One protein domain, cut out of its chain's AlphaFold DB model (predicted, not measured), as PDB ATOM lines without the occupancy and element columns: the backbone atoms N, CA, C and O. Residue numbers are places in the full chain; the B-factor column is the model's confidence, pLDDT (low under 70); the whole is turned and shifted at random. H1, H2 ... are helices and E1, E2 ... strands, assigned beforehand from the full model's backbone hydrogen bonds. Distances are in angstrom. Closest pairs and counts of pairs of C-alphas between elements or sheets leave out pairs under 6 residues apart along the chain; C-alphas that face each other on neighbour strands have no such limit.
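This is residues 12 to 91 of the 95 residues of an uncharacterized protein of Bacteroidetes bacterium (UniProt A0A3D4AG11). A loose, open frame with little regular structure: a ribbon of two strands, E1 and E2, on one side, a lone helix, H1, on the other, and long loops beyond them. Residues 14 to 20, 22 to 32 and 61 to 67 stand free. The 80 printed residues hold E1, H1 and E2 in that order, the class is mixed with 27 residues in named elements, and the sheet E1 - E2 is antiparallel. The radius of gyration of the C-alphas is 16.7 A, the spans 40 by 31 by 24 A.

After unnamed residues 12 to 33, E1, residues 34 to 39, starts at C-alpha 34 (142.699, 191.573, 126.423). H1, residues 44 to 59, measures 23.3 A. E2, residues 87 to 91, ends at C-alpha 91 (137.332, 192.725, 124.877).

E1 and E2 are antiparallel at 161 degrees; N 35 and O 91 are 2.8 A apart, within hydrogen-bond range. In H1, 10 of 12 O i to N i+4 pairs are within range.

The C-alphas of Ala 30 and Asn 76, the two farthest apart, are 45.7 A apart. The printed part has no cut. E1 to H1 is a tight link; H1 to E2 is long, 27 residues. Residues 28 to 31, 56 to 72 and 77 to 84 are under pLDDT 70.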
ATOM      1  N   SER A  12     125.350 195.102 144.915       88.62
ATOM      2  CA  SER A  12     124.010 194.962 145.461       88.62
ATOM      3  C   SER A  12     123.007 195.670 144.556       88.62
ATOM      4  O   SER A  12     123.379 196.474 143.703       88.62
ATOM      5  N   GLU A  13     121.719 195.399 144.745       85.38
ATOM      6  CA  GLU A  13     120.663 196.032 143.948       85.38
ATOM      7  C   GLU A  13     120.683 197.562 144.054       85.38
ATOM      8  O   GLU A  13     120.386 198.248 143.081       85.38
ATOM      9  N   THR A  14     121.114 198.113 145.194       86.81
ATOM     10  CA  THR A  14     121.231 199.567 145.384       86.81
ATOM     11  C   THR A  14     122.325 200.202 144.531       86.81
ATOM     12  O   THR A  14     122.278 201.405 144.285       86.81
ATOM     13  N   ASP A  15     123.299 199.415 144.070       86.94
ATOM     14  CA  ASP A  15     124.372 199.889 143.193       86.94
ATOM     15  C   ASP A  15     123.915 199.975 141.722       86.94
ATOM     16  O   ASP A  15     124.614 200.547 140.883       86.94
ATOM     17  N   ILE A  16     122.745 199.414 141.395       87.62
ATOM     18  CA  ILE A  16     122.200 199.345 140.039       87.62
ATOM     19  C   ILE A  16     121.095 200.392 139.892       87.62
ATOM     20  O   ILE A  16     119.976 200.229 140.374       87.62
ATOM     21  N   VAL A  17     121.380 201.467 139.156       89.25
ATOM     22  CA  VAL A  17     120.419 202.557 138.935       89.25
ATOM     23  C   VAL A  17     119.792 202.406 137.554       89.25
ATOM     24  O   VAL A  17     120.481 202.434 136.535       89.25
ATOM     25  N   GLY A  18     118.470 202.214 137.502       86.75
ATOM     26  CA  GLY A  18     117.736 202.080 136.236       86.75
ATOM     27  C   GLY A  18     118.186 200.884 135.385       86.75
ATOM     28  O   GLY A  18     118.215 200.977 134.158       86.75
ATOM     29  N   GLY A  19     118.596 199.785 136.030       85.88
ATOM     30  CA  GLY A  19     119.098 198.582 135.354       85.88
ATOM     31  C   GLY A  19     120.517 198.714 134.797       85.88
ATOM     32  O   GLY A  19     120.927 197.902 133.970       85.88
ATOM     33  N   ARG A  20     121.271 199.742 135.208       86.00
ATOM     34  CA  ARG A  20     122.637 199.990 134.741       86.00
ATOM     35  C   ARG A  20     123.611 200.085 135.906       86.00
ATOM     36  O   ARG A  20     123.317 200.688 136.934       86.00
ATOM     37  N   TYR A  21     124.792 199.520 135.688       87.19
ATOM     38  CA  TYR A  21     125.959 199.666 136.543       87.19
ATOM     39  C   TYR A  21     127.122 200.180 135.693       87.19
ATOM     40  O   TYR A  21     127.370 199.650 134.608       87.19
ATOM     41  N   GLN A  22     127.813 201.221 136.161       88.38
ATOM     42  CA  GLN A  22     128.930 201.836 135.448       88.38
ATOM     43  C   GLN A  22     130.124 202.006 136.385       88.38
ATOM     44  O   GLN A  22     129.994 202.573 137.467       88.38
ATOM     45  N   ILE A  23     131.295 201.553 135.932       85.25
ATOM     46  CA  ILE A  23     132.570 201.710 136.634       85.25
ATOM     47  C   ILE A  23     133.671 202.155 135.693       85.25
ATOM     48  O   ILE A  23     133.698 201.778 134.522       85.25
ATOM     49  N   THR A  24     134.621 202.895 136.256       86.81
ATOM     50  CA  THR A  24     135.894 203.216 135.616       86.81
ATOM     51  C   THR A  24     137.005 202.598 136.451       86.81
ATOM     52  O   THR A  24     137.138 202.901 137.637       86.81
ATOM     53  N   LYS A  25     137.795 201.712 135.844       81.25
ATOM     54  CA  LYS A  25     138.940 201.054 136.481       81.25
ATOM     55  C   LYS A  25     140.214 201.488 135.771       81.25
ATOM     56  O   LYS A  25     140.297 201.412 134.549       81.25
ATOM     57  N   ASN A  26     141.197 201.932 136.547       78.25
ATOM     58  CA  ASN A  26     142.520 202.273 136.041       78.25
ATOM     59  C   ASN A  26     143.436 201.063 136.224       78.25
ATOM     60  O   ASN A  26     143.668 200.628 137.353       78.25
ATOM     61  N   PHE A  27     143.955 200.529 135.125       73.94
ATOM     62  CA  PHE A  27     144.885 199.407 135.154       73.94
ATOM     63  C   PHE A  27     146.309 199.935 135.003       73.94
ATOM     64  O   PHE A  27     146.657 200.534 133.991       73.94
ATOM     65  N   THR A  28     147.142 199.722 136.022       66.50
ATOM     66  CA  THR A  28     148.513 200.259 136.069       66.50
ATOM     67  C   THR A  28     149.476 199.531 135.120       66.50
ATOM     68  O   THR A  28     150.550 200.042 134.823       66.50
ATOM     69  N   ASN A  29     149.096 198.353 134.609       61.03
ATOM     70  CA  ASN A  29     149.909 197.554 133.690       61.03
ATOM     71  C   ASN A  29     149.377 197.660 132.256       61.03
ATOM     72  O   ASN A  29     148.520 196.889 131.838       61.03
ATOM     73  N   ALA A  30     149.948 198.591 131.493       56.09
ATOM     74  CA  ALA A  30     149.591 198.920 130.108       56.09
ATOM     75  C   ALA A  30     149.970 197.854 129.049       56.09
ATOM     76  O   ALA A  30     150.036 198.171 127.870       56.09
ATOM     77  N   LYS A  31     150.262 196.608 129.451       65.44
ATOM     78  CA  LYS A  31     150.600 195.490 128.540       65.44
ATOM     79  C   LYS A  31     149.483 194.444 128.425       65.44
ATOM     80  O   LYS A  31     149.737 193.318 128.010       65.44
ATOM     81  N   LEU A  32     148.286 194.760 128.911       71.38
ATOM     82  CA  LEU A  32     147.133 193.875 128.804       71.38
ATOM     83  C   LEU A  32     146.351 194.255 127.551       71.38
ATOM     84  O   LEU A  32     145.645 195.259 127.550       71.38
ATOM     85  N   ASP A  33     146.460 193.428 126.518       79.50
ATOM     86  CA  ASP A  33     145.737 193.644 125.264       79.50
ATOM     87  C   ASP A  33     144.333 193.031 125.299       79.50
ATOM     88  O   ASP A  33     143.526 193.260 124.411       79.50
ATOM     89  N   THR A  34     143.996 192.249 126.327       83.44
ATOM     90  CA  THR A  34     142.699 191.573 126.423       83.44
ATOM     91  C   THR A  34     142.140 191.645 127.836       83.44
ATOM     92  O   THR A  34     142.828 191.354 128.814       83.44
ATOM     93  N   PHE A  35     140.855 191.975 127.930       83.50
ATOM     94  CA  PHE A  35     140.081 191.967 129.163       83.50
ATOM     95  C   PHE A  35     138.951 190.951 129.062       83.50
ATOM     96  O   PHE A  35     138.160 190.984 128.123       83.50
ATOM     97  N   ALA A  36     138.841 190.079 130.060       85.25
ATOM     98  CA  ALA A  36     137.688 189.209 130.247       85.25
ATOM     99  C   ALA A  36     136.887 189.702 131.455       85.25
ATOM    100  O   ALA A  36     137.413 189.800 132.562       85.25
ATOM    101  N   ILE A  37     135.616 190.020 131.235       85.94
ATOM    102  CA  ILE A  37     134.679 190.458 132.266       85.94
ATOM    103  C   ILE A  37     133.701 189.315 132.506       85.94
ATOM    104  O   ILE A  37     133.102 188.817 131.555       85.94
ATOM    105  N   ALA A  38     133.539 188.912 133.763       88.06
ATOM    106  CA  ALA A  38     132.595 187.885 134.181       88.06
ATOM    107  C   ALA A  38     131.546 188.496 135.114       88.06
ATOM    108  O   ALA A  38     131.900 189.179 136.074       88.06
ATOM    109  N   LEU A  39     130.269 188.229 134.848       87.94
ATOM    110  CA  LEU A  39     129.160 188.615 135.715       87.94
ATOM    111  C   LEU A  39     128.420 187.366 136.189       87.94
ATOM    112  O   LEU A  39     127.951 186.575 135.372       87.94
ATOM    113  N   SER A  40     128.286 187.224 137.505       87.69
ATOM    114  CA  SER A  40     127.580 186.113 138.141       87.69
ATOM    115  C   SER A  40     126.607 186.633 139.183       87.69
ATOM    116  O   SER A  40     126.978 187.452 140.024       87.69
ATOM    117  N   ASN A  41     125.389 186.099 139.171       86.88
ATOM    118  CA  ASN A  41     124.461 186.274 140.283       86.88
ATOM    119  C   ASN A  41     124.922 185.406 141.440       86.88
ATOM    120  O   ASN A  41     125.264 184.257 141.210       86.88
ATOM    121  N   ILE A  42     124.914 185.928 142.663       85.69
ATOM    122  CA  ILE A  42     125.307 185.171 143.849       85.69
ATOM    123  C   ILE A  42     124.222 185.200 144.914       85.69
ATOM    124  O   ILE A  42     123.417 186.124 144.973       85.69
ATOM    125  N   THR A  43     124.201 184.182 145.774       84.69
ATOM    126  CA  THR A  43     123.292 184.163 146.922       84.69
ATOM    127  C   THR A  43     123.661 185.263 147.917       84.69
ATOM    128  O   THR A  43     124.840 185.590 148.088       84.69
ATOM    129  N   GLN A  44     122.664 185.806 148.620       84.56
ATOM    130  CA  GLN A  44     122.873 186.863 149.615       84.56
ATOM    131  C   GLN A  44     123.893 186.456 150.692       84.56
ATOM    132  O   GLN A  44     124.810 187.216 150.990       84.56
ATOM    133  N   GLY A  45     123.798 185.230 151.219       82.25
ATOM    134  CA  GLY A  45     124.750 184.739 152.222       82.25
ATOM    135  C   GLY A  45     126.197 184.695 151.710       82.25
ATOM    136  O   GLY A  45     127.128 185.028 152.441       82.25
ATOM    137  N   TYR A  46     126.402 184.368 150.428       82.31
ATOM    138  CA  TYR A  46     127.733 184.413 149.821       82.31
ATOM    139  C   TYR A  46     128.216 185.851 149.584       82.31
ATOM    140  O   TYR A  46     129.389 186.145 149.815       82.31
ATOM    141  N   TYR A  47     127.321 186.761 149.185       86.31
ATOM    142  CA  TYR A  47     127.622 188.192 149.074       86.31
ATOM    143  C   TYR A  47     128.105 188.770 150.410       86.31
ATOM    144  O   TYR A  47     129.139 189.436 150.456       86.31
ATOM    145  N   GLU A  48     127.402 188.483 151.508       84.88
ATOM    146  CA  GLU A  48     127.756 188.958 152.851       84.88
ATOM    147  C   GLU A  48     129.115 188.418 153.309       84.88
ATOM    148  O   GLU A  48     129.949 189.177 153.812       84.88
ATOM    149  N   TYR A  49     129.378 187.136 153.053       83.38
ATOM    150  CA  TYR A  49     130.671 186.506 153.315       83.38
ATOM    151  C   TYR A  49     131.820 187.179 152.544       83.38
ATOM    152  O   TYR A  49     132.832 187.557 153.143       83.38
ATOM    153  N   LEU A  50     131.669 187.382 151.230       82.25
ATOM    154  CA  LEU A  50     132.686 188.053 150.411       82.25
ATOM    155  C   LEU A  50     132.871 189.520 150.823       82.25
ATOM    156  O   LEU A  50     134.001 190.011 150.875       82.25
ATOM    157  N   LYS A  51     131.784 190.217 151.166       85.31
ATOM    158  CA  LYS A  51     131.817 191.603 151.650       85.31
ATOM    159  C   LYS A  51     132.590 191.713 152.961       85.31
ATOM    160  O   LYS A  51     133.412 192.620 153.099       85.31
ATOM    161  N   ALA A  52     132.370 190.787 153.898       81.44
ATOM    162  CA  ALA A  52     133.127 190.715 155.142       81.44
ATOM    163  C   ALA A  52     134.620 190.494 154.855       81.44
ATOM    164  O   ALA A  52     135.445 191.295 155.289       81.44
ATOM    165  N   GLN A  53     134.968 189.488 154.043       78.44
ATOM    166  CA  GLN A  53     136.360 189.206 153.673       78.44
ATOM    167  C   GLN A  53     137.067 190.382 152.983       78.44
ATOM    168  O   GLN A  53     138.186 190.731 153.363       78.44
ATOM    169  N   LYS A  54     136.423 191.041 152.006       76.62
ATOM    170  CA  LYS A  54     136.995 192.201 151.296       76.62
ATOM    171  C   LYS A  54     137.329 193.341 152.264       76.62
ATOM    172  O   LYS A  54     138.382 193.961 152.122       76.62
ATOM    173  N   LYS A  55     136.476 193.566 153.272       73.81
ATOM    174  CA  LYS A  55     136.671 194.558 154.344       73.81
ATOM    175  C   LYS A  55     137.845 194.205 155.270       73.81
ATOM    176  O   LYS A  55     138.595 195.095 155.665       73.81
ATOM    177  N   PHE A  56     138.044 192.921 155.585       66.31
ATOM    178  CA  PHE A  56     139.193 192.462 156.382       66.31
ATOM    179  C   PHE A  56     140.527 192.640 155.648       66.31
ATOM    180  O   PHE A  56     141.494 193.110 156.250       66.31
ATOM    181  N   ASN A  57     140.560 192.363 154.339       63.00
ATOM    182  CA  ASN A  57     141.761 192.513 153.512       63.00
ATOM    183  C   ASN A  57     142.265 193.964 153.383       63.00
ATOM    184  O   ASN A  57     143.404 194.163 152.972       63.00
ATOM    185  N   THR A  58     141.456 194.978 153.717       59.28
ATOM    186  CA  THR A  58     141.812 196.394 153.498       59.28
ATOM    187  C   THR A  58     142.296 197.152 154.735       59.28
ATOM    188  O   THR A  58     142.915 198.195 154.559       59.28
ATOM    189  N   LEU A  59     142.032 196.691 155.969       55.22
ATOM    190  CA  LEU A  59     142.176 197.568 157.150       55.22
ATOM    191  C   LEU A  59     142.760 196.936 158.422       55.22
ATOM    192  O   LEU A  59     143.398 197.646 159.192       55.22
ATOM    193  N   VAL A  60     142.562 195.642 158.685       53.16
ATOM    194  CA  VAL A  60     142.811 195.101 160.041       53.16
ATOM    195  C   VAL A  60     144.115 194.299 160.146       53.16
ATOM    196  O   VAL A  60     144.780 194.346 161.181       53.16
ATOM    197  N   ASN A  61     144.560 193.652 159.065       52.34
ATOM    198  CA  ASN A  61     145.710 192.736 159.122       52.34
ATOM    199  C   ASN A  61     147.081 193.430 159.186       52.34
ATOM    200  O   ASN A  61     148.047 192.811 159.618       52.34
ATOM    201  N   GLN A  62     147.194 194.702 158.786       53.56
ATOM    202  CA  GLN A  62     148.491 195.400 158.766       53.56
ATOM    203  C   GLN A  62     148.883 196.020 160.117       53.56
ATOM    204  O   GLN A  62     150.054 196.321 160.317       53.56
ATOM    205  N   ILE A  63     147.936 196.210 161.047       58.94
ATOM    206  CA  ILE A  63     148.181 196.982 162.280       58.94
ATOM    207  C   ILE A  63     148.300 196.089 163.523       58.94
ATOM    208  O   ILE A  63     149.007 196.458 164.457       58.94
ATOM    209  N   ARG A  64     147.623 194.932 163.576       59.44
ATOM    210  CA  ARG A  64     147.442 194.211 164.851       59.44
ATOM    211  C   ARG A  64     148.315 192.983 165.086       59.44
ATOM    212  O   ARG A  64     148.413 192.579 166.233       59.44
ATOM    213  N   GLY A  65     148.955 192.386 164.077       57.69
ATOM    214  CA  GLY A  65     149.780 191.177 164.280       57.69
ATOM    215  C   GLY A  65     149.033 189.976 164.898       57.69
ATOM    216  O   GLY A  65     149.652 188.972 165.237       57.69
ATOM    217  N   GLU A  66     147.711 190.076 165.052       57.59
ATOM    218  CA  GLU A  66     146.839 189.066 165.636       57.59
ATOM    219  C   GLU A  66     146.427 188.049 164.567       57.59
ATOM    220  O   GLU A  66     146.201 188.396 163.404       57.59
ATOM    221  N   VAL A  67     146.288 186.783 164.970       53.56
ATOM    222  CA  VAL A  67     145.686 185.744 164.128       53.56
ATOM    223  C   VAL A  67     144.203 186.075 163.964       53.56
ATOM    224  O   VAL A  67     143.409 185.919 164.890       53.56
ATOM    225  N   VAL A  68     143.826 186.574 162.787       57.19
ATOM    226  CA  VAL A  68     142.440 186.946 162.492       57.19
ATOM    227  C   VAL A  68     141.646 185.702 162.115       57.19
ATOM    228  O   VAL A  68     141.873 185.094 161.069       57.19
ATOM    229  N   ASN A  69     140.672 185.345 162.954       62.22
ATOM    230  CA  ASN A  69     139.666 184.349 162.608       62.22
ATOM    231  C   ASN A  69     138.732 184.937 161.548       62.22
ATOM    232  O   ASN A  69     137.855 185.750 161.851       62.22
ATOM    233  N   LEU A  70     138.941 184.544 160.294       64.94
ATOM    234  CA  LEU A  70     138.041 184.898 159.204       64.94
ATOM    235  C   LEU A  70     136.664 184.263 159.451       64.94
ATOM    236  O   LEU A  70     136.596 183.128 159.937       64.94
ATOM    237  N   PRO A  71     135.560 184.954 159.108       66.19
ATOM    238  CA  PRO A  71     134.251 184.320 159.116       66.19
ATOM    239  C   PRO A  71     134.322 183.088 158.215       66.19
ATOM    240  O   PRO A  71     134.790 183.182 157.086       66.19
ATOM    241  N   THR A  72     133.910 181.927 158.714       69.44
ATOM    242  CA  THR A  72     133.807 180.722 157.888       69.44
ATOM    243  C   THR A  72     132.532 180.809 157.055       69.44
ATOM    244  O   THR A  72     131.477 181.184 157.564       69.44
ATOM    245  N   ASN A  73     132.602 180.460 155.770       71.50
ATOM    246  CA  ASN A  73     131.395 180.241 154.971       71.50
ATOM    247  C   ASN A  73     130.756 178.874 155.255       71.50
ATOM    248  O   ASN A  73     129.733 178.581 154.647       71.50
ATOM    249  N   ILE A  74     131.356 178.046 156.120       76.00
ATOM    250  CA  ILE A  74     130.919 176.690 156.461       76.00
ATOM    251  C   ILE A  74     130.284 176.690 157.853       76.00
ATOM    252  O   ILE A  74     130.956 176.970 158.844       76.00
ATOM    253  N   THR A  75     129.011 176.310 157.942       74.00
ATOM    254  CA  THR A  75     128.283 176.064 159.195       74.00
ATOM    255  C   THR A  75     127.810 174.612 159.218       74.00
ATOM    256  O   THR A  75     127.096 174.176 158.320       74.00
ATOM    257  N   ASN A  76     128.222 173.838 160.230       72.38
ATOM    258  CA  ASN A  76     127.888 172.409 160.368       72.38
ATOM    259  C   ASN A  76     128.230 171.552 159.129       72.38
ATOM    260  O   ASN A  76     127.502 170.626 158.789       72.38
ATOM    261  N   GLY A  77     129.320 171.881 158.430       69.25
ATOM    262  CA  GLY A  77     129.743 171.181 157.209       69.25
ATOM    263  C   GLY A  77     129.040 171.635 155.924       69.25
ATOM    264  O   GLY A  77     129.464 171.244 154.841       69.25
ATOM    265  N   TYR A  78     128.033 172.506 156.013       60.75
ATOM    266  CA  TYR A  78     127.383 173.122 154.857       60.75
ATOM    267  C   TYR A  78     127.989 174.491 154.600       60.75
ATOM    268  O   TYR A  78     128.040 175.326 155.502       60.75
ATOM    269  N   GLY A  79     128.448 174.729 153.377       65.31
ATOM    270  CA  GLY A  79     129.005 176.015 152.989       65.31
ATOM    271  C   GLY A  79     128.409 176.557 151.706       65.31
ATOM    272  O   GLY A  79     127.789 175.833 150.927       65.31
ATOM    273  N   TYR A  80     128.604 177.853 151.481       67.62
ATOM    274  CA  TYR A  80     128.263 178.468 150.204       67.62
ATOM    275  C   TYR A  80     129.294 178.046 149.154       67.62
ATOM    276  O   TYR A  80     130.399 178.590 149.107       67.62
ATOM    277  N   PHE A  81     128.923 177.080 148.317       65.38
ATOM    278  CA  PHE A  81     129.667 176.682 147.128       65.38
ATOM    279  C   PHE A  81     128.807 177.026 145.929       65.38
ATOM    280  O   PHE A  81     127.726 176.472 145.748       65.38
ATOM    281  N   ASN A  82     129.256 177.985 145.133       57.84
ATOM    282  CA  ASN A  82     128.507 178.382 143.963       57.84
ATOM    283  C   ASN A  82     129.124 177.765 142.711       57.84
ATOM    284  O   ASN A  82     130.240 178.114 142.333       57.84
ATOM    285  N   VAL A  83     128.361 176.903 142.038       55.72
ATOM    286  CA  VAL A  83     128.531 176.637 140.605       55.72
ATOM    287  C   VAL A  83     127.717 177.703 139.884       55.72
ATOM    288  O   VAL A  83     126.606 177.457 139.425       55.72
ATOM    289  N   HIS A  84     128.222 178.934 139.866       66.81
ATOM    290  CA  HIS A  84     127.621 179.939 138.996       66.81
ATOM    291  C   HIS A  84     128.077 179.681 137.576       66.81
ATOM    292  O   HIS A  84     129.246 179.376 137.349       66.81
ATOM    293  N   THR A  85     127.160 179.829 136.629       75.50
ATOM    294  CA  THR A  85     127.474 179.989 135.209       75.50
ATOM    295  C   THR A  85     127.640 181.482 134.931       75.50
ATOM    296  O   THR A  85     126.642 182.147 134.635       75.50
ATOM    297  N   PRO A  86     128.856 182.043 135.086       84.62
ATOM    298  CA  PRO A  86     129.129 183.431 134.745       84.62
ATOM    299  C   PRO A  86     128.766 183.724 133.295       84.62
ATOM    300  O   PRO A  86     129.036 182.935 132.387       84.62
ATOM    301  N   HIS A  87     128.222 184.912 133.076       88.38
ATOM    302  CA  HIS A  87     128.182 185.505 131.755       88.38
ATOM    303  C   HIS A  87     129.520 186.195 131.479       88.38
ATOM    304  O   HIS A  87     129.938 187.054 132.256       88.38
ATOM    305  N   PHE A  88     130.184 185.832 130.381       88.75
ATOM    306  CA  PHE A  88     131.481 186.395 130.013       88.75
ATOM    307  C   PHE A  88     131.380 187.349 128.832       88.75
ATOM    308  O   PHE A  88     130.686 187.081 127.850       88.75
ATOM    309  N   LYS A  89     132.171 188.416 128.885       89.94
ATOM    310  CA  LYS A  89     132.462 189.272 127.742       89.94
ATOM    311  C   LYS A  89     133.962 189.493 127.647       89.94
ATOM    312  O   LYS A  89     134.582 189.933 128.611       89.94
ATOM    313  N   VAL A  90     134.528 189.196 126.482       90.38
ATOM    314  CA  VAL A  90     135.946 189.417 126.194       90.38
ATOM    315  C   VAL A  90     136.078 190.635 125.289       90.38
ATOM    316  O   VAL A  90     135.328 190.780 124.324       90.38
ATOM    317  N   ILE A  91     137.001 191.525 125.634       88.00
ATOM    318  CA  ILE A  91     137.332 192.725 124.877       88.00
ATOM    319  C   ILE A  91     138.816 192.651 124.551       88.00
ATOM    320  O   ILE A  91     139.640 192.534 125.456       88.00
TER     321      ILE A  91